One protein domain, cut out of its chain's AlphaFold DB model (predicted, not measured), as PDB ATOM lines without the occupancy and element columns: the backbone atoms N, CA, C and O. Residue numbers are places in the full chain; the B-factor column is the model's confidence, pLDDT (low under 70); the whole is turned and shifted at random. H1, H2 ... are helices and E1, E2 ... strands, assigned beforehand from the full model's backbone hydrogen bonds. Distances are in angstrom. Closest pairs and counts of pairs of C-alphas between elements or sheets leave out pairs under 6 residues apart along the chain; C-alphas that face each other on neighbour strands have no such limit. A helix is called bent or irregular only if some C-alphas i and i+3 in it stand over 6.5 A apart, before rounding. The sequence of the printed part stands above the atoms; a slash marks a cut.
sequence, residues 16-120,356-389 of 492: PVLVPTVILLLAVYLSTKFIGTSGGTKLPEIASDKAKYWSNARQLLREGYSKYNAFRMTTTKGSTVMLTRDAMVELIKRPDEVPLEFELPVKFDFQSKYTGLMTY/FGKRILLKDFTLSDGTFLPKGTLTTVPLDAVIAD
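What this domain is: This is residues 16 to 120 and 356 to 389 of the 492 residues of the protein "Cytochrome P450" of Aulographum hederae CBS 113979 (UniProt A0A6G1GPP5). A strongly twisted sheet of four strands makes the core of a rounded body, and residues 16 to 31, of which 18 to 31 belong to H1, stick out from it as an arm. H2 packs over E1 and E2, H3 covers E4 on the sheet, H4 grazes the sheet near E3, and the short H6 packs on H2. The printed part has 139 residues, with six named helices and four named strands in the order H1 H2 E1 E2 H3 H4 H5 E3 E4 H6; the sheet runs E1 E2 E4 E3 and is mixed. The class is mixed, helices and strands. The whole is only just compact, close to loose, with a radius of gyration of the C-alphas of 16.9 A, and spans 58 by 32 by 28 A.

Where its parts are: H1, residues 18 to 33, begins with C-alpha 18 at (13.980, -35.371, -24.899) and is 22.7 A long. H2, residues 50 to 67, is 20.4 A long and irregular: C-alphas 55 and 58 are 8.7 A apart, with a kink of 99 degrees near residue 57. E1, residues 70 to 75, is 15.2 A long and E2, residues 78 to 83, is 15.9 A long. H3 has residues 85 to 93 and is 12.3 A long; H4 has residues 103 to 109 and H5 residues 112 to 115. E3, residues 356 to 361, is 15.5 A long. E4 has residues 378 to 381, and H6, residues 383 to 387, ends with C-alpha 387 at (25.530, -18.214, 20.366).

How they stand to each other: E1 and E2 form an antiparallel hairpin, with N 73 and O 80 2.8 A apart. E2 and E4 are parallel, with N 81 and O 378 2.8 A apart. E3 and E4 form an antiparallel hairpin, with N 359 and O 379 2.9 A apart. H2 is on the sheet at a height of 9.6 A, along the strands; its closest C-alphas to E1 are Lys 50 and Thr 75, 5.5 A apart. H2 touches H6 with residues 58 to 65 alone, closest at the C-alphas of Arg 62 and Ala 385, 4.6 A. H3 is on the sheet at a height of 9.1 A. H4 and H5 are close but not clearly touching, their closest C-alphas, Lys 107 and Lys 113, 7.3 A apart. H1 is apart from H2. Every O i to N i+4 pair is within hydrogen-bond range in H1, H3, H4 and H6, and 12 of 14 are in H2; H5 is too short for such a pair.

The domain as a whole: The C-alphas of Pro 16 and Ser 368, the two farthest apart, are 58.8 A apart. Residues 121 to 355 are not printed, and C-alphas 120 and 356 are 17.2 A apart across this cut. The links H1 to H2 and E3 to E4 are long. Mean pLDDT of the printed part is 79.4; it is under 70 at residues 16 to 41 and 47 to 48.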
ATOM      1  N   PRO A  16       9.565 -34.658 -28.839       38.88
ATOM      2  CA  PRO A  16       9.539 -33.264 -28.381       38.88
ATOM      3  C   PRO A  16       9.921 -33.070 -26.901       38.88
ATOM      4  O   PRO A  16      10.126 -31.936 -26.479       38.88
ATOM      5  N   VAL A  17      10.058 -34.144 -26.108       41.38
ATOM      6  CA  VAL A  17      10.356 -34.055 -24.659       41.38
ATOM      7  C   VAL A  17      11.845 -34.269 -24.350       41.38
ATOM      8  O   VAL A  17      12.376 -33.681 -23.408       41.38
ATOM      9  N   LEU A  18      12.573 -35.038 -25.165       38.31
ATOM     10  CA  LEU A  18      13.980 -35.371 -24.899       38.31
ATOM     11  C   LEU A  18      14.935 -34.182 -25.093       38.31
ATOM     12  O   LEU A  18      15.821 -33.970 -24.269       38.31
ATOM     13  N   VAL A  19      14.723 -33.354 -26.118       44.34
ATOM     14  CA  VAL A  19      15.579 -32.187 -26.411       44.34
ATOM     15  C   VAL A  19      15.532 -31.116 -25.303       44.34
ATOM     16  O   VAL A  19      16.602 -30.731 -24.826       44.34
ATOM     17  N   PRO A  20      14.361 -30.659 -24.808       45.50
ATOM     18  CA  PRO A  20      14.323 -29.707 -23.697       45.50
ATOM     19  C   PRO A  20      14.864 -30.300 -22.391       45.50
ATOM     20  O   PRO A  20      15.481 -29.570 -21.624       45.50
ATOM     21  N   THR A  21      14.723 -31.609 -22.158       45.38
ATOM     22  CA  THR A  21      15.254 -32.273 -20.952       45.38
ATOM     23  C   THR A  21      16.784 -32.353 -20.975       45.38
ATOM     24  O   THR A  21      17.432 -32.060 -19.973       45.38
ATOM     25  N   VAL A  22      17.386 -32.656 -22.130       49.94
ATOM     26  CA  VAL A  22      18.849 -32.666 -22.301       49.94
ATOM     27  C   VAL A  22      19.425 -31.250 -22.226       49.94
ATOM     28  O   VAL A  22      20.445 -31.058 -21.572       49.94
ATOM     29  N   ILE A  23      18.755 -30.244 -22.802       51.75
ATOM     30  CA  ILE A  23      19.156 -28.831 -22.673       51.75
ATOM     31  C   ILE A  23      19.033 -28.357 -21.219       51.75
ATOM     32  O   ILE A  23      19.918 -27.653 -20.742       51.75
ATOM     33  N   LEU A  24      17.988 -28.765 -20.492       46.03
ATOM     34  CA  LEU A  24      17.819 -28.456 -19.071       46.03
ATOM     35  C   LEU A  24      18.932 -29.097 -18.234       46.03
ATOM     36  O   LEU A  24      19.531 -28.419 -17.407       46.03
ATOM     37  N   LEU A  25      19.280 -30.362 -18.491       48.31
ATOM     38  CA  LEU A  25      20.369 -31.060 -17.801       48.31
ATOM     39  C   LEU A  25      21.745 -30.465 -18.135       48.31
ATOM     40  O   LEU A  25      22.552 -30.275 -17.229       48.31
ATOM     41  N   LEU A  26      21.999 -30.088 -19.393       41.84
ATOM     42  CA  LEU A  26      23.219 -29.378 -19.802       41.84
ATOM     43  C   LEU A  26      23.287 -27.973 -19.205       41.84
ATOM     44  O   LEU A  26      24.358 -27.541 -18.792       41.84
ATOM     45  N   ALA A  27      22.168 -27.262 -19.105       44.59
ATOM     46  CA  ALA A  27      22.130 -25.927 -18.524       44.59
ATOM     47  C   ALA A  27      22.214 -25.956 -16.986       44.59
ATOM     48  O   ALA A  27      22.827 -25.070 -16.391       44.59
ATOM     49  N   VAL A  28      21.687 -26.995 -16.330       46.34
ATOM     50  CA  VAL A  28      21.921 -27.288 -14.906       46.34
ATOM     51  C   VAL A  28      23.395 -27.656 -14.687       46.34
ATOM     52  O   VAL A  28      24.055 -27.062 -13.838       46.34
ATOM     53  N   TYR A  29      23.967 -28.531 -15.517       45.59
ATOM     54  CA  TYR A  29      25.385 -28.895 -15.457       45.59
ATOM     55  C   TYR A  29      26.311 -27.683 -15.680       45.59
ATOM     56  O   TYR A  29      27.236 -27.450 -14.905       45.59
ATOM     57  N   LEU A  30      26.022 -26.827 -16.662       37.72
ATOM     58  CA  LEU A  30      26.811 -25.623 -16.940       37.72
ATOM     59  C   LEU A  30      26.596 -24.517 -15.894       37.72
ATOM     60  O   LEU A  30      27.551 -23.834 -15.526       37.72
ATOM     61  N   SER A  31      25.384 -24.358 -15.349       39.19
ATOM     62  CA  SER A  31      25.116 -23.375 -14.286       39.19
ATOM     63  C   SER A  31      25.730 -23.763 -12.940       39.19
ATOM     64  O   SER A  31      26.111 -22.875 -12.178       39.19
ATOM     65  N   THR A  32      25.919 -25.059 -12.663       40.62
ATOM     66  CA  THR A  32      26.690 -25.496 -11.486       40.62
ATOM     67  C   THR A  32      28.182 -25.171 -11.600       40.62
ATOM     68  O   THR A  32      28.801 -24.893 -10.574       40.62
ATOM     69  N   LYS A  33      28.745 -25.097 -12.819       34.62
ATOM     70  CA  LYS A  33      30.146 -24.700 -13.059       34.62
ATOM     71  C   LYS A  33      30.395 -23.186 -13.116       34.62
ATOM     72  O   LYS A  33      31.528 -22.772 -12.896       34.62
ATOM     73  N   PHE A  34      29.380 -22.359 -13.384       35.19
ATOM     74  CA  PHE A  34      29.550 -20.910 -13.619       35.19
ATOM     75  C   PHE A  34      29.160 -19.985 -12.450       35.19
ATOM     76  O   PHE A  34      29.134 -18.764 -12.608       35.19
ATOM     77  N   ILE A  35      28.893 -20.517 -11.254       42.62
ATOM     78  CA  ILE A  35      28.726 -19.680 -10.055       42.62
ATOM     79  C   ILE A  35      30.117 -19.390  -9.487       42.62
ATOM     80  O   ILE A  35      30.764 -20.278  -8.943       42.62
ATOM     81  N   GLY A  36      30.551 -18.140  -9.672       38.59
ATOM     82  CA  GLY A  36      31.906 -17.638  -9.467       38.59
ATOM     83  C   GLY A  36      32.675 -18.260  -8.305       38.59
ATOM     84  O   GLY A  36      32.342 -18.093  -7.132       38.59
ATOM     85  N   THR A  37      33.776 -18.916  -8.654       40.59
ATOM     86  CA  THR A  37      34.904 -19.116  -7.756       40.59
ATOM     87  C   THR A  37      35.393 -17.737  -7.320       40.59
ATOM     88  O   THR A  37      35.897 -16.977  -8.149       40.59
ATOM     89  N   SER A  38      35.276 -17.380  -6.038       45.25
ATOM     90  CA  SER A  38      36.054 -16.264  -5.492       45.25
ATOM     91  C   SER A  38      37.523 -16.698  -5.412       45.25
ATOM     92  O   SER A  38      38.033 -17.072  -4.357       45.25
ATOM     93  N   GLY A  39      38.178 -16.724  -6.574       44.38
ATOM     94  CA  GLY A  39      39.514 -17.270  -6.814       44.38
ATOM     95  C   GLY A  39      40.671 -16.408  -6.304       44.38
ATOM     96  O   GLY A  39      41.752 -16.480  -6.870       44.38
ATOM     97  N   GLY A  40      40.465 -15.587  -5.268       54.22
ATOM     98  CA  GLY A  40      41.503 -14.688  -4.736       54.22
ATOM     99  C   GLY A  40      41.839 -14.862  -3.251       54.22
ATOM    100  O   GLY A  40      42.911 -14.456  -2.817       54.22
ATOM    101  N   THR A  41      40.963 -15.470  -2.448       59.81
ATOM    102  CA  THR A  41      41.169 -15.630  -0.996       59.81
ATOM    103  C   THR A  41      41.909 -16.931  -0.669       59.81
ATOM    104  O   THR A  41      41.379 -18.018  -0.873       59.81
ATOM    105  N   LYS A  42      43.111 -16.873  -0.087       78.94
ATOM    106  CA  LYS A  42      43.814 -18.068   0.436       78.94
ATOM    107  C   LYS A  42      43.266 -18.498   1.811       78.94
ATOM    108  O   LYS A  42      44.026 -18.683   2.753       78.94
ATOM    109  N   LEU A  43      41.943 -18.586   1.944       87.00
ATOM    110  CA  LEU A  43      41.276 -18.984   3.187       87.00
ATOM    111  C   LEU A  43      40.998 -20.492   3.206       87.00
ATOM    112  O   LEU A  43      40.669 -21.043   2.151       87.00
ATOM    113  N   PRO A  44      41.070 -21.143   4.383       89.31
ATOM    114  CA  PRO A  44      40.697 -22.545   4.526       89.31
ATOM    115  C   PRO A  44      39.225 -22.738   4.146       89.31
ATOM    116  O   PRO A  44      38.378 -21.914   4.494       89.31
ATOM    117  N   GLU A  45      38.917 -23.814   3.422       87.75
ATOM    118  CA  GLU A  45      37.551 -24.139   3.005       87.75
ATOM    119  C   GLU A  45      36.962 -25.252   3.879       87.75
ATOM    120  O   GLU A  45      37.536 -26.333   4.005       87.75
ATOM    121  N   ILE A  46      35.795 -24.984   4.469       83.31
ATOM    122  CA  ILE A  46      34.962 -25.960   5.171       83.31
ATOM    123  C   ILE A  46      33.763 -26.282   4.282       83.31
ATOM    124  O   ILE A  46      32.989 -25.391   3.942       83.31
ATOM    125  N   ALA A  47      33.596 -27.563   3.952       69.75
ATOM    126  CA  ALA A  47      32.554 -28.085   3.067       69.75
ATOM    127  C   ALA A  47      32.514 -27.420   1.672       69.75
ATOM    128  O   ALA A  47      31.945 -26.348   1.466       69.75
ATOM    129  N   SER A  48      33.034 -28.141   0.679       69.88
ATOM    130  CA  SER A  48      32.964 -27.773  -0.743       69.88
ATOM    131  C   SER A  48      31.660 -28.209  -1.435       69.88
ATOM    132  O   SER A  48      31.495 -28.012  -2.637       69.88
ATOM    133  N   ASP A  49      30.715 -28.795  -0.690       80.12
ATOM    134  CA  ASP A  49      29.490 -29.399  -1.223       80.12
ATOM    135  C   ASP A  49      28.226 -28.706  -0.687       80.12
ATOM    136  O   ASP A  49      27.948 -28.694   0.518       80.12
ATOM    137  N   LYS A  50      27.415 -28.182  -1.616       82.06
ATOM    138  CA  LYS A  50      26.142 -27.505  -1.329       82.06
ATOM    139  C   LYS A  50      25.127 -28.409  -0.628       82.06
ATOM    140  O   LYS A  50      24.369 -27.911   0.201       82.06
ATOM    141  N   ALA A  51      25.090 -29.705  -0.942       82.25
ATOM    142  CA  ALA A  51      24.146 -30.647  -0.341       82.25
ATOM    143  C   ALA A  51      24.484 -30.914   1.135       82.25
ATOM    144  O   ALA A  51      23.595 -30.948   1.991       82.25
ATOM    145  N   LYS A  52      25.783 -31.010   1.451       83.12
ATOM    146  CA  LYS A  52      26.263 -31.106   2.839       83.12
ATOM    147  C   LYS A  52      25.950 -29.837   3.624       83.12
ATOM    148  O   LYS A  52      25.495 -29.925   4.759       83.12
ATOM    149  N   TYR A  53      26.127 -28.663   3.011       85.44
ATOM    150  CA  TYR A  53      25.735 -27.404   3.645       85.44
ATOM    151  C   TYR A  53      24.226 -27.339   3.917       85.44
ATOM    152  O   TYR A  53      23.820 -26.941   5.002       85.44
ATOM    153  N   TRP A  54      23.390 -27.747   2.957       84.50
ATOM    154  CA  TRP A  54      21.931 -27.678   3.085       84.50
ATOM    155  C   TRP A  54      21.381 -28.463   4.283       84.50
ATOM    156  O   TRP A  54      20.447 -28.002   4.936       84.50
ATOM    157  N   SER A  55      21.970 -29.627   4.573       83.88
ATOM    158  CA  SER A  55      21.549 -30.518   5.660       83.88
ATOM    159  C   SER A  55      22.229 -30.216   7.000       83.88
ATOM    160  O   SER A  55      21.575 -30.300   8.035       83.88
ATOM    161  N   ASN A  56      23.508 -29.820   6.994       87.19
ATOM    162  CA  ASN A  56      24.348 -29.763   8.201       87.19
ATOM    163  C   ASN A  56      24.964 -28.378   8.478       87.19
ATOM    164  O   ASN A  56      26.005 -28.283   9.133       87.19
ATOM    165  N   ALA A  57      24.348 -27.288   8.002       89.75
ATOM    166  CA  ALA A  57      24.895 -25.931   8.125       89.75
ATOM    167  C   ALA A  57      25.350 -25.573   9.551       89.75
ATOM    168  O   ALA A  57      26.456 -25.066   9.716       89.75
ATOM    169  N   ARG A  58      24.542 -25.868  10.583       91.25
ATOM    170  CA  ARG A  58      24.863 -25.538  11.989       91.25
ATOM    171  C   ARG A  58      26.198 -26.135  12.430       91.25
ATOM    172  O   ARG A  58      27.084 -25.413  12.881       91.25
ATOM    173  N   GLN A  59      26.364 -27.444  12.243       90.69
ATOM    174  CA  GLN A  59      27.580 -28.151  12.643       90.69
ATOM    175  C   GLN A  59      28.801 -27.629  11.883       90.69
ATOM    176  O   GLN A  59      29.838 -27.379  12.489       90.69
ATOM    177  N   LEU A  60      28.665 -27.399  10.575       92.06
ATOM    178  CA  LEU A  60      29.757 -26.902   9.741       92.06
ATOM    179  C   LEU A  60      30.175 -25.468  10.112       92.06
ATOM    180  O   LEU A  60      31.365 -25.154  10.120       92.06
ATOM    181  N   LEU A  61      29.213 -24.601  10.454       93.44
ATOM    182  CA  LEU A  61      29.485 -23.243  10.935       93.44
ATOM    183  C   LEU A  61      30.252 -23.270  12.262       93.44
ATOM    184  O   LEU A  61      31.231 -22.538  12.410       93.44
ATOM    185  N   ARG A  62      29.842 -24.133  13.203       93.00
ATOM    186  CA  ARG A  62      30.535 -24.332  14.488       93.00
ATOM    187  C   ARG A  62      31.942 -24.889  14.294       93.00
ATOM    188  O   ARG A  62      32.886 -24.384  14.896       93.00
ATOM    189  N   GLU A  63      32.097 -25.883  13.420       92.50
ATOM    190  CA  GLU A  63      33.394 -26.484  13.112       92.50
ATOM    191  C   GLU A  63      34.370 -25.440  12.560       92.50
ATOM    192  O   GLU A  63      35.472 -25.289  13.089       92.50
ATOM    193  N   GLY A  64      33.963 -24.685  11.536       92.19
ATOM    194  CA  GLY A  64      34.812 -23.653  10.946       92.19
ATOM    195  C   GLY A  64      35.175 -22.552  11.940       92.19
ATOM    196  O   GLY A  64      36.344 -22.179  12.033       92.19
ATOM    197  N   TYR A  65      34.207 -22.105  12.745       92.81
ATOM    198  CA  TYR A  65      34.422 -21.094  13.783       92.81
ATOM    199  C   TYR A  65      35.404 -21.553  14.870       92.81
ATOM    200  O   TYR A  65      36.209 -20.759  15.342       92.81
ATOM    201  N   SER A  66      35.375 -22.835  15.247       91.31
ATOM    202  CA  SER A  66      36.290 -23.385  16.258       91.31
ATOM    203  C   SER A  66      37.748 -23.479  15.789       91.31
ATOM    204  O   SER A  66      38.656 -23.493  16.617       91.31
ATOM    205  N   LYS A  67      37.976 -23.548  14.470       91.31
ATOM    206  CA  LYS A  67      39.297 -23.784  13.868       91.31
ATOM    207  C   LYS A  67      39.948 -22.515  13.321       91.31
ATOM    208  O   LYS A  67      41.174 -22.434  13.302       91.31
ATOM    209  N   TYR A  68      39.158 -21.549  12.847       91.62
ATOM    210  CA  TYR A  68      39.663 -20.434  12.048       91.62
ATOM    211  C   TYR A  68      38.992 -19.099  12.389       91.62
ATOM    212  O   TYR A  68      37.784 -19.028  12.600       91.62
ATOM    213  N   ASN A  69      39.765 -18.012  12.326       87.19
ATOM    214  CA  ASN A  69      39.246 -16.641  12.448       87.19
ATOM    215  C   ASN A  69      38.492 -16.180  11.184       87.19
ATOM    216  O   ASN A  69      37.537 -15.403  11.260       87.19
ATOM    217  N   ALA A  70      38.900 -16.684  10.021       92.81
ATOM    218  CA  ALA A  70      38.210 -16.502   8.753       92.81
ATOM    219  C   ALA A  70      38.308 -17.793   7.937       92.81
ATOM    220  O   ALA A  70      39.371 -18.409   7.852       92.81
ATOM    221  N   PHE A  71      37.201 -18.213   7.334       93.44
ATOM    222  CA  PHE A  71      37.147 -19.428   6.522       93.44
ATOM    223  C   PHE A  71      36.106 -19.292   5.418       93.44
ATOM    224  O   PHE A  71      35.212 -18.452   5.472       93.44
ATOM    225  N   ARG A  72      36.229 -20.111   4.383       92.12
ATOM    226  CA  ARG A  72      35.300 -20.161   3.258       92.12
ATOM    227  C   ARG A  72      34.369 -21.354   3.413       92.12
ATOM    228  O   ARG A  72      34.787 -22.403   3.889       92.12
ATOM    229  N   MET A  73      33.134 -21.210   2.954       89.75
ATOM    230  CA  MET A  73      32.205 -22.320   2.782       89.75
ATOM    231  C   MET A  73      31.492 -22.237   1.440       89.75
ATOM    232  O   MET A  73      31.084 -21.150   1.012       89.75
ATOM    233  N   THR A  74      31.271 -23.387   0.806       87.12
ATOM    234  CA  THR A  74      30.398 -23.474  -0.365       87.12
ATOM    235  C   THR A  74      28.947 -23.600   0.101       87.12
ATOM    236  O   THR A  74      28.455 -24.671   0.446       87.12
ATOM    237  N   THR A  75      28.246 -22.466   0.127       83.25
ATOM    238  CA  THR A  75      26.830 -22.397   0.519       83.25
ATOM    239  C   THR A  75      25.916 -22.592  -0.696       83.25
ATOM    240  O   THR A  75      26.364 -22.628  -1.848       83.25
ATOM    241  N   THR A  76      24.597 -22.610  -0.485       70.38
ATOM    242  CA  THR A  76      23.611 -22.560  -1.586       70.38
ATOM    243  C   THR A  76      23.782 -21.353  -2.514       70.38
ATOM    244  O   THR A  76      23.319 -21.377  -3.654       70.38
ATOM    245  N   LYS A  77      24.489 -20.319  -2.051       71.06
ATOM    246  CA  LYS A  77      24.716 -19.042  -2.738       71.06
ATOM    247  C   LYS A  77      26.080 -18.983  -3.430       71.06
ATOM    248  O   LYS A  77      26.423 -17.965  -4.018       71.06
ATOM    249  N   GLY A  78      26.837 -20.080  -3.381       81.00
ATOM    250  CA  GLY A  78      28.226 -20.144  -3.815       81.00
ATOM    251  C   GLY A  78      29.200 -19.928  -2.657       81.00
ATOM    252  O   GLY A  78      28.841 -20.041  -1.480       81.00
ATOM    253  N   SER A  79      30.446 -19.634  -3.012       87.88
ATOM    254  CA  SER A  79      31.538 -19.432  -2.061       87.88
ATOM    255  C   SER A  79      31.286 -18.195  -1.190       87.88
ATOM    256  O   SER A  79      31.228 -17.072  -1.687       87.88
ATOM    257  N   THR A  80      31.123 -18.410   0.115       91.12
ATOM    258  CA  THR A  80      30.895 -17.372   1.131       91.12
ATOM    259  C   THR A  80      32.027 -17.398   2.147       91.12
ATOM    260  O   THR A  80      32.439 -18.472   2.581       91.12
ATOM    261  N   VAL A  81      32.527 -16.228   2.537       94.19
ATOM    262  CA  VAL A  81      33.536 -16.080   3.587       94.19
ATOM    263  C   VAL A  81      32.845 -15.837   4.926       94.19
ATOM    264  O   VAL A  81      32.085 -14.886   5.097       94.19
ATOM    265  N   MET A  82      33.117 -16.713   5.878       94.19
ATOM    266  CA  MET A  82      32.702 -16.601   7.265       94.19
ATOM    267  C   MET A  82      33.772 -15.816   8.022       94.19
ATOM    268  O   MET A  82      34.949 -16.176   7.986       94.19
ATOM    269  N   LEU A  83      33.364 -14.739   8.686       93.62
ATOM    270  CA  LEU A  83      34.229 -13.879   9.486       93.62
ATOM    271  C   LEU A  83      33.837 -13.952  10.959       93.62
ATOM    272  O   LEU A  83      32.657 -14.114  11.290       93.62
ATOM    273  N   THR A  84      34.803 -13.744  11.854       89.56
ATOM    274  CA  THR A  84      34.463 -13.435  13.245       89.56
ATOM    275  C   THR A  84      33.605 -12.170  13.322       89.56
ATOM    276  O   THR A  84      33.624 -11.289  12.454       89.56
ATOM    277  N   ARG A  85      32.851 -12.047  14.414       85.62
ATOM    278  CA  ARG A  85      32.072 -10.840  14.700       85.62
ATOM    279  C   ARG A  85      32.953  -9.588  14.756       85.62
ATOM    280  O   ARG A  85      32.535  -8.554  14.249       85.62
ATOM    281  N   ASP A  86      34.145  -9.655  15.344       86.75
ATOM    282  CA  ASP A  86      35.006  -8.473  15.465       86.75
ATOM    283  C   ASP A  86      35.589  -8.043  14.108       86.75
ATOM    284  O   ASP A  86      35.558  -6.851  13.805       86.75
ATOM    285  N   ALA A  87      35.963  -8.991  13.238       89.75
ATOM    286  CA  ALA A  87      36.327  -8.705  11.846       89.75
ATOM    287  C   ALA A  87      35.169  -8.053  11.068       89.75
ATOM    288  O   ALA A  87      35.353  -7.089  10.328       89.75
ATOM    289  N   MET A  88      33.939  -8.526  11.281       87.88
ATOM    290  CA  MET A  88      32.757  -7.905  10.681       87.88
ATOM    291  C   MET A  88      32.530  -6.470  11.182       87.88
ATOM    292  O   MET A  88      32.153  -5.585  10.413       87.88
ATOM    293  N   VAL A  89      32.745  -6.223  12.476       86.88
ATOM    294  CA  VAL A  89      32.637  -4.879  13.059       86.88
ATOM    295  C   VAL A  89      33.720  -3.953  12.505       86.88
ATOM    296  O   VAL A  89      33.422  -2.786  12.263       86.88
ATOM    297  N   GLU A  90      34.937  -4.452  12.276       89.31
ATOM    298  CA  GLU A  90      36.004  -3.700  11.606       89.31
ATOM    299  C   GLU A  90      35.562  -3.235  10.213       89.31
ATOM    300  O   GLU A  90      35.627  -2.039   9.929       89.31
ATOM    301  N   LEU A  91      35.013  -4.143   9.395       85.88
ATOM    302  CA  LEU A  91      34.497  -3.814   8.060       85.88
ATOM    303  C   LEU A  91      33.409  -2.733   8.109       85.88
ATOM    304  O   LEU A  91      33.445  -1.768   7.353       85.88
ATOM    305  N   ILE A  92      32.439  -2.870   9.019       83.88
ATOM    306  CA  ILE A  92      31.313  -1.925   9.126       83.88
ATOM    307  C   ILE A  92      31.777  -0.530   9.578       83.88
ATOM    308  O   ILE A  92      31.141   0.464   9.232       83.88
ATOM    309  N   LYS A  93      32.858  -0.441  10.361       86.00
ATOM    310  CA  LYS A  93      33.382   0.826  10.893       86.00
ATOM    311  C   LYS A  93      34.250   1.609   9.907       86.00
ATOM    312  O   LYS A  93      34.578   2.750  10.215       86.00
ATOM    313  N   ARG A  94      34.604   1.034   8.754       85.19
ATOM    314  CA  ARG A  94      35.448   1.675   7.730       85.19
ATOM    315  C   ARG A  94      34.741   1.768   6.368       85.19
ATOM    316  O   ARG A  94      35.270   1.274   5.373       85.19
ATOM    317  N   PRO A  95      33.544   2.384   6.298       80.25
ATOM    318  CA  PRO A  95      32.764   2.437   5.061       80.25
ATOM    319  C   PRO A  95      33.465   3.213   3.936       80.25
ATOM    320  O   PRO A  95      33.260   2.890   2.768       80.25
ATOM    321  N   ASP A  96      34.306   4.194   4.279       81.94
ATOM    322  CA  ASP A  96      35.041   5.010   3.305       81.94
ATOM    323  C   ASP A  96      36.211   4.243   2.666       81.94
ATOM    324  O   ASP A  96      36.534   4.432   1.494       81.94
ATOM    325  N   GLU A  97      36.831   3.331   3.420       82.00
ATOM    326  CA  GLU A  97      37.917   2.481   2.924       82.00
ATOM    327  C   GLU A  97      37.375   1.290   2.127       82.00
ATOM    328  O   GLU A  97      37.958   0.907   1.104       82.00
ATOM    329  N   VAL A  98      36.244   0.727   2.576       81.50
ATOM    330  CA  VAL A  98      35.598  -0.451   1.986       81.50
ATOM    331  C   VAL A  98      34.098  -0.219   1.876       81.50
ATOM    332  O   VAL A  98      33.342  -0.510   2.806       81.50
ATOM    333  N   PRO A  99      33.618   0.252   0.720       84.00
ATOM    334  CA  PRO A  99      32.188   0.306   0.486       84.00
ATOM    335  C   PRO A  99      31.615  -1.122   0.496       84.00
ATOM    336  O   PRO A  99      32.151  -2.034  -0.148       84.00
ATOM    337  N   LEU A 100      30.537  -1.332   1.253       86.06
ATOM    338  CA  LEU A 100      29.896  -2.636   1.436       86.06
ATOM    339  C   LEU A 100      28.462  -2.614   0.913       86.06
ATOM    340  O   LEU A 100      27.657  -1.781   1.325       86.06
ATOM    341  N   GLU A 101      28.104  -3.607   0.102       86.69
ATOM    342  CA  GLU A 101      26.731  -3.805  -0.365       86.69
ATOM    343  C   GLU A 101      25.977  -4.792   0.523       86.69
ATOM    344  O   GLU A 101      26.337  -5.970   0.623       86.69
ATOM    345  N   PHE A 102      24.899  -4.321   1.155       84.25
ATOM    346  CA  PHE A 102      24.021  -5.154   1.987       84.25
ATOM    347  C   PHE A 102      22.740  -5.588   1.262       84.25
ATOM    348  O   PHE A 102      22.173  -6.623   1.606       84.25
ATOM    349  N   GLU A 103      22.275  -4.826   0.266       83.31
ATOM    350  CA  GLU A 103      21.019  -5.127  -0.430       83.31
ATOM    351  C   GLU A 103      21.180  -6.210  -1.491       83.31
ATOM    352  O   GLU A 103      20.264  -7.002  -1.701       83.31
ATOM    353  N   LEU A 104      22.330  -6.256  -2.173       85.06
ATOM    354  CA  LEU A 104      22.559  -7.190  -3.276       85.06
ATOM    355  C   LEU A 104      22.356  -8.664  -2.876       85.06
ATOM    356  O   LEU A 104      21.638  -9.355  -3.606       85.06
ATOM    357  N   PRO A 105      22.881  -9.157  -1.732       84.88
ATOM    358  CA  PRO A 105      22.591 -10.516  -1.276       84.88
ATOM    359  C   PRO A 105      21.091 -10.776  -1.101       84.88
ATOM    360  O   PRO A 105      20.593 -11.809  -1.540       84.88
ATOM    361  N   VAL A 106      20.358  -9.820  -0.525       84.19
ATOM    362  CA  VAL A 106      18.915  -9.947  -0.265       84.19
ATOM    363  C   VAL A 106      18.124  -9.949  -1.578       84.19
ATOM    364  O   VAL A 106      17.281 -10.818  -1.797       84.19
ATOM    365  N   LYS A 107      18.443  -9.034  -2.504       86.81
ATOM    366  CA  LYS A 107      17.826  -8.975  -3.841       86.81
ATOM    367  C   LYS A 107      18.069 -10.251  -4.638       86.81
ATOM    368  O   LYS A 107      17.183 -10.709  -5.361       86.81
ATOM    369  N   PHE A 108      19.260 -10.834  -4.514       85.50
ATOM    370  CA  PHE A 108      19.589 -12.109  -5.137       85.50
ATOM    371  C   PHE A 108      18.830 -13.273  -4.487       85.50
ATOM    372  O   PHE A 108      18.312 -14.144  -5.194       85.50
ATOM    373  N   ASP A 109      18.714 -13.280  -3.160       83.31
ATOM    374  CA  ASP A 109      18.002 -14.314  -2.414       83.31
ATOM    375  C   ASP A 109      16.533 -14.402  -2.830       83.31
ATOM    376  O   ASP A 109      16.079 -15.487  -3.197       83.31
ATOM    377  N   PHE A 110      15.842 -13.267  -2.898       87.31
ATOM    378  CA  PHE A 110      14.421 -13.214  -3.242       87.31
ATOM    379  C   PHE A 110      14.140 -12.986  -4.728       87.31
ATOM    380  O   PHE A 110      12.982 -12.839  -5.110       87.31
ATOM    381  N   GLN A 111      15.179 -12.935  -5.573       90.19
ATOM    382  CA  GLN A 111      15.057 -12.581  -6.994       90.19
ATOM    383  C   GLN A 111      14.176 -11.332  -7.194       90.19
ATOM    384  O   GLN A 111      13.323 -11.302  -8.077       90.19
ATOM    385  N   SER A 112      14.389 -10.296  -6.375       88.62
ATOM    386  CA  SER A 112      13.500  -9.128  -6.228       88.62
ATOM    387  C   SER A 112      13.194  -8.397  -7.530       88.62
ATOM    388  O   SER A 112      12.111  -7.846  -7.697       88.62
ATOM    389  N   LYS A 113      14.121  -8.452  -8.494       89.75
ATOM    390  CA  LYS A 113      13.913  -7.956  -9.862       89.75
ATOM    391  C   LYS A 113      12.683  -8.580 -10.540       89.75
ATOM    392  O   LYS A 113      12.042  -7.926 -11.354       89.75
ATOM    393  N   TYR A 114      12.397  -9.845 -10.248       90.38
ATOM    394  CA  TYR A 114      11.334 -10.630 -10.870       90.38
ATOM    395  C   TYR A 114      10.129 -10.812  -9.954       90.38
ATOM    396  O   TYR A 114       9.006 -10.813 -10.446       90.38
ATOM    397  N   THR A 115      10.358 -10.981  -8.649       88.69
ATOM    398  CA  THR A 115       9.288 -11.175  -7.657       88.69
ATOM    399  C   THR A 115       8.605  -9.874  -7.254       88.69
ATOM    400  O   THR A 115       7.569  -9.924  -6.613       88.69
ATOM    401  N   GLY A 116       9.179  -8.712  -7.585       85.00
ATOM    402  CA  GLY A 116       8.623  -7.413  -7.200       85.00
ATOM    403  C   GLY A 116       8.841  -7.052  -5.726       85.00
ATOM    404  O   GLY A 116       8.524  -5.930  -5.330       85.00
ATOM    405  N   LEU A 117       9.436  -7.951  -4.925       85.00
ATOM    406  CA  LEU A 117       9.667  -7.732  -3.500       85.00
ATOM    407  C   LEU A 117      10.550  -6.500  -3.263       85.00
ATOM    408  O   LEU A 117      11.714  -6.451  -3.674       85.00
ATOM    409  N   MET A 118      10.022  -5.538  -2.512       79.62
ATOM    410  CA  MET A 118      10.776  -4.384  -2.032       79.62
ATOM    411  C   MET A 118      11.664  -4.768  -0.848       79.62
ATOM    412  O   MET A 118      11.227  -4.770   0.296       79.62
ATOM    413  N   THR A 119      12.934  -5.072  -1.115       70.81
ATOM    414  CA  THR A 119      13.895  -5.498  -0.078       70.81
ATOM    415  C   THR A 119      14.371  -4.370   0.827       70.81
ATOM    416  O   THR A 119      14.851  -4.622   1.927       70.81
ATOM    417  N   TYR A 120      14.284  -3.129   0.351       72.44
ATOM    418  CA  TYR A 120      14.594  -1.938   1.124       72.44
ATOM    419  C   TYR A 120      13.638  -0.823   0.721       72.44
ATOM    420  O   TYR A 120      13.521  -0.485  -0.458       72.44
ATOM    421  N   PHE A 356      24.680 -14.216  10.043       87.75
ATOM    422  CA  PHE A 356      24.294 -12.818  10.198       87.75
ATOM    423  C   PHE A 356      25.088 -11.884   9.277       87.75
ATOM    424  O   PHE A 356      26.254 -12.121   8.961       87.75
ATOM    425  N   GLY A 357      24.452 -10.782   8.869       84.94
ATOM    426  CA  GLY A 357      25.164  -9.613   8.356       84.94
ATOM    427  C   GLY A 357      25.840  -9.809   7.001       84.94
ATOM    428  O   GLY A 357      26.942  -9.315   6.820       84.94
ATOM    429  N   LYS A 358      25.195 -10.492   6.048       88.75
ATOM    430  CA  LYS A 358      25.743 -10.685   4.694       88.75
ATOM    431  C   LYS A 358      26.177  -9.352   4.055       88.75
ATOM    432  O   LYS A 358      25.378  -8.412   4.021       88.75
ATOM    433  N   ARG A 359      27.414  -9.258   3.558       88.88
ATOM    434  CA  ARG A 359      27.950  -8.082   2.840       88.88
ATOM    435  C   ARG A 359      28.786  -8.496   1.646       88.88
ATOM    436  O   ARG A 359      29.562  -9.437   1.745       88.88
ATOM    437  N   ILE A 360      28.667  -7.760   0.549       91.25
ATOM    438  CA  ILE A 360      29.576  -7.881  -0.592       91.25
ATOM    439  C   ILE A 360      30.556  -6.716  -0.548       91.25
ATOM    440  O   ILE A 360      30.139  -5.562  -0.465       91.25
ATOM    441  N   LEU A 361      31.850  -7.017  -0.612       91.69
ATOM    442  CA  LEU A 361      32.888  -5.995  -0.703       91.69
ATOM    443  C   LEU A 361      32.885  -5.366  -2.100       91.69
ATOM    444  O   LEU A 361      32.953  -6.079  -3.101       91.69
ATOM    445  N   LEU A 362      32.860  -4.036  -2.187       90.75
ATOM    446  CA  LEU A 362      32.972  -3.322  -3.466       90.75
ATOM    447  C   LEU A 362      34.414  -2.983  -3.859       90.75
ATOM    448  O   LEU A 362      34.661  -2.579  -5.000       90.75
ATOM    449  N   LYS A 363      35.358  -3.189  -2.942       91.50
ATOM    450  CA  LYS A 363      36.792  -2.970  -3.115       91.50
ATOM    451  C   LYS A 363      37.567  -4.042  -2.348       91.50
ATOM    452  O   LYS A 363      37.051  -4.582  -1.372       91.50
ATOM    453  N   ASP A 364      38.775  -4.342  -2.805       92.88
ATOM    454  CA  ASP A 364      39.718  -5.183  -2.071       92.88
ATOM    455  C   ASP A 364      40.014  -4.573  -0.696       92.88
ATOM    456  O   ASP A 364      40.136  -3.352  -0.565       92.88
ATOM    457  N   PHE A 365      40.153  -5.420   0.320       92.75
ATOM    458  CA  PHE A 365      40.473  -4.987   1.673       92.75
ATOM    459  C   PHE A 365      41.305  -6.016   2.425       92.75
ATOM    460  O   PHE A 365      41.156  -7.214   2.212       92.75
ATOM    461  N   THR A 366      42.148  -5.549   3.342       92.38
ATOM    462  CA  THR A 366      42.886  -6.414   4.266       92.38
ATOM    463  C   THR A 366      42.442  -6.086   5.682       92.38
ATOM    464  O   THR A 366      42.529  -4.932   6.096       92.38
ATOM    465  N   LEU A 367      41.937  -7.088   6.401       92.06
ATOM    466  CA  LEU A 367      41.587  -6.956   7.815       92.06
ATOM    467  C   LEU A 367      42.841  -6.687   8.659       92.06
ATOM    468  O   LEU A 367      43.961  -7.003   8.253       92.06
ATOM    469  N   SER A 368      42.649  -6.159   9.866       91.25
ATOM    470  CA  SER A 368      43.735  -5.906  10.822       91.25
ATOM    471  C   SER A 368      44.554  -7.151  11.189       91.25
ATOM    472  O   SER A 368      45.724  -7.026  11.541       91.25
ATOM    473  N   ASP A 369      43.974  -8.347  11.058       89.75
ATOM    474  CA  ASP A 369      44.650  -9.632  11.265       89.75
ATOM    475  C   ASP A 369      45.444 -10.132  10.038       89.75
ATOM    476  O   ASP A 369      45.999 -11.230  10.062       89.75
ATOM    477  N   GLY A 370      45.508  -9.336   8.964       90.19
ATOM    478  CA  GLY A 370      46.202  -9.663   7.718       90.19
ATOM    479  C   GLY A 370      45.361 -10.451   6.709       90.19
ATOM    480  O   GLY A 370      45.838 -10.740   5.610       90.19
ATOM    481  N   THR A 371      44.109 -10.788   7.028       91.50
ATOM    482  CA  THR A 371      43.226 -11.502   6.100       91.50
ATOM    483  C   THR A 371      42.866 -10.625   4.901       91.50
ATOM    484  O   THR A 371      42.139  -9.639   5.028       91.50
ATOM    485  N   PHE A 372      43.322 -11.020   3.712       92.69
ATOM    486  CA  PHE A 372      42.978 -10.357   2.455       92.69
ATOM    487  C   PHE A 372      41.617 -10.817   1.916       92.69
ATOM    488  O   PHE A 372      41.374 -12.015   1.751       92.69
ATOM    489  N   LEU A 373      40.752  -9.862   1.588       93.00
ATOM    490  CA  LEU A 373      39.411 -10.041   1.044       93.00
ATOM    491  C   LEU A 373      39.294  -9.296  -0.301       93.00
ATOM    492  O   LEU A 373      39.196  -8.070  -0.320       93.00
ATOM    493  N   PRO A 374      39.265 -10.011  -1.440       92.00
ATOM    494  CA  PRO A 374      39.051  -9.410  -2.749       92.00
ATOM    495  C   PRO A 374      37.670  -8.765  -2.884       92.00
ATOM    496  O   PRO A 374      36.681  -9.222  -2.295       92.00
ATOM    497  N   LYS A 375      37.569  -7.779  -3.769       92.19
ATOM    498  CA  LYS A 375      36.318  -7.231  -4.282       92.19
ATOM    499  C   LYS A 375      35.391  -8.351  -4.762       92.19
ATOM    500  O   LYS A 375      35.808  -9.317  -5.395       92.19
ATOM    501  N   GLY A 376      34.103  -8.199  -4.476       89.88
ATOM    502  CA  GLY A 376      33.063  -9.173  -4.795       89.88
ATOM    503  C   GLY A 376      32.930 -10.298  -3.768       89.88
ATOM    504  O   GLY A 376      32.005 -11.101  -3.878       89.88
ATOM    505  N   THR A 377      33.798 -10.361  -2.751       91.56
ATOM    506  CA  THR A 377      33.686 -11.364  -1.687       91.56
ATOM    507  C   THR A 377      32.399 -11.158  -0.891       91.56
ATOM    508  O   THR A 377      32.190 -10.097  -0.302       91.56
ATOM    509  N   LEU A 378      31.553 -12.193  -0.848       92.31
ATOM    510  CA  LEU A 378      30.412 -12.270   0.058       92.31
ATOM    511  C   LEU A 378      30.902 -12.714   1.438       92.31
ATOM    512  O   LEU A 378      31.399 -13.828   1.589       92.31
ATOM    513  N   THR A 379      30.740 -11.853   2.433       93.06
ATOM    514  CA  THR A 379      31.114 -12.084   3.832       93.06
ATOM    515  C   THR A 379      29.878 -12.209   4.716       93.06
ATOM    516  O   THR A 379      28.840 -11.616   4.418       93.06
ATOM    517  N   THR A 380      29.960 -12.986   5.795       92.88
ATOM    518  CA  THR A 380      28.903 -13.113   6.814       92.88
ATOM    519  C   THR A 380      29.499 -13.597   8.142       92.88
ATOM    520  O   THR A 380      30.640 -14.046   8.182       92.88
ATOM    521  N   VAL A 381      28.738 -13.510   9.234       92.44
ATOM    522  CA  VAL A 381      29.130 -13.991  10.569       92.44
ATOM    523  C   VAL A 381      28.412 -15.314  10.872       92.44
ATOM    524  O   VAL A 381      27.191 -15.361  10.695       92.44
ATOM    525  N   PRO A 382      29.098 -16.367  11.361       93.38
ATOM    526  CA  PRO A 382      28.472 -17.629  11.759       93.38
ATOM    527  C   PRO A 382      27.727 -17.464  13.098       93.38
ATOM    528  O   PRO A 382      28.260 -17.759  14.166       93.38
ATOM    529  N   LEU A 383      26.492 -16.958  13.048       92.38
ATOM    530  CA  LEU A 383      25.676 -16.656  14.230       92.38
ATOM    531  C   LEU A 383      25.479 -17.880  15.131       92.38
ATOM    532  O   LEU A 383      25.627 -17.758  16.344       92.38
ATOM    533  N   ASP A 384      25.209 -19.050  14.548       92.38
ATOM    534  CA  ASP A 384      25.004 -20.283  15.321       92.38
ATOM    535  C   ASP A 384      26.235 -20.667  16.158       92.38
ATOM    536  O   ASP A 384      26.098 -21.180  17.264       92.38
ATOM    537  N   ALA A 385      27.439 -20.350  15.674       92.75
ATOM    538  CA  ALA A 385      28.664 -20.565  16.431       92.75
ATOM    539  C   ALA A 385      28.855 -19.514  17.536       92.75
ATOM    540  O   ALA A 385      29.263 -19.856  18.638       92.75
ATOM    541  N   VAL A 386      28.498 -18.248  17.282       92.00
ATOM    542  CA  VAL A 386      28.599 -17.163  18.279       92.00
ATOM    543  C   VAL A 386      27.716 -17.434  19.499       92.00
ATOM    544  O   VAL A 386      28.155 -17.213  20.629       92.00
ATOM    545  N   ILE A 387      26.485 -17.906  19.286       91.62
ATOM    546  CA  ILE A 387      25.530 -18.214  20.366       91.62
ATOM    547  C   ILE A 387      25.813 -19.553  21.064       91.62
ATOM    548  O   ILE A 387      25.296 -19.781  22.158       91.62
ATOM    549  N   ALA A 388      26.618 -20.414  20.432       91.88
ATOM    550  CA  ALA A 388      27.090 -21.683  20.978       91.88
ATOM    551  C   ALA A 388      28.481 -21.579  21.636       91.88
ATOM    552  O   ALA A 388      28.982 -22.568  22.158       91.88
ATOM    553  N   ASP A 389      29.125 -20.407  21.605       92.69
ATOM    554  CA  ASP A 389      30.472 -20.211  22.142       92.69
ATOM    555  C   ASP A 389      30.440 -20.061  23.678       92.69
ATOM    556  O   ASP A 389      29.855 -19.087  24.178       92.69
TER     557      ASP A 389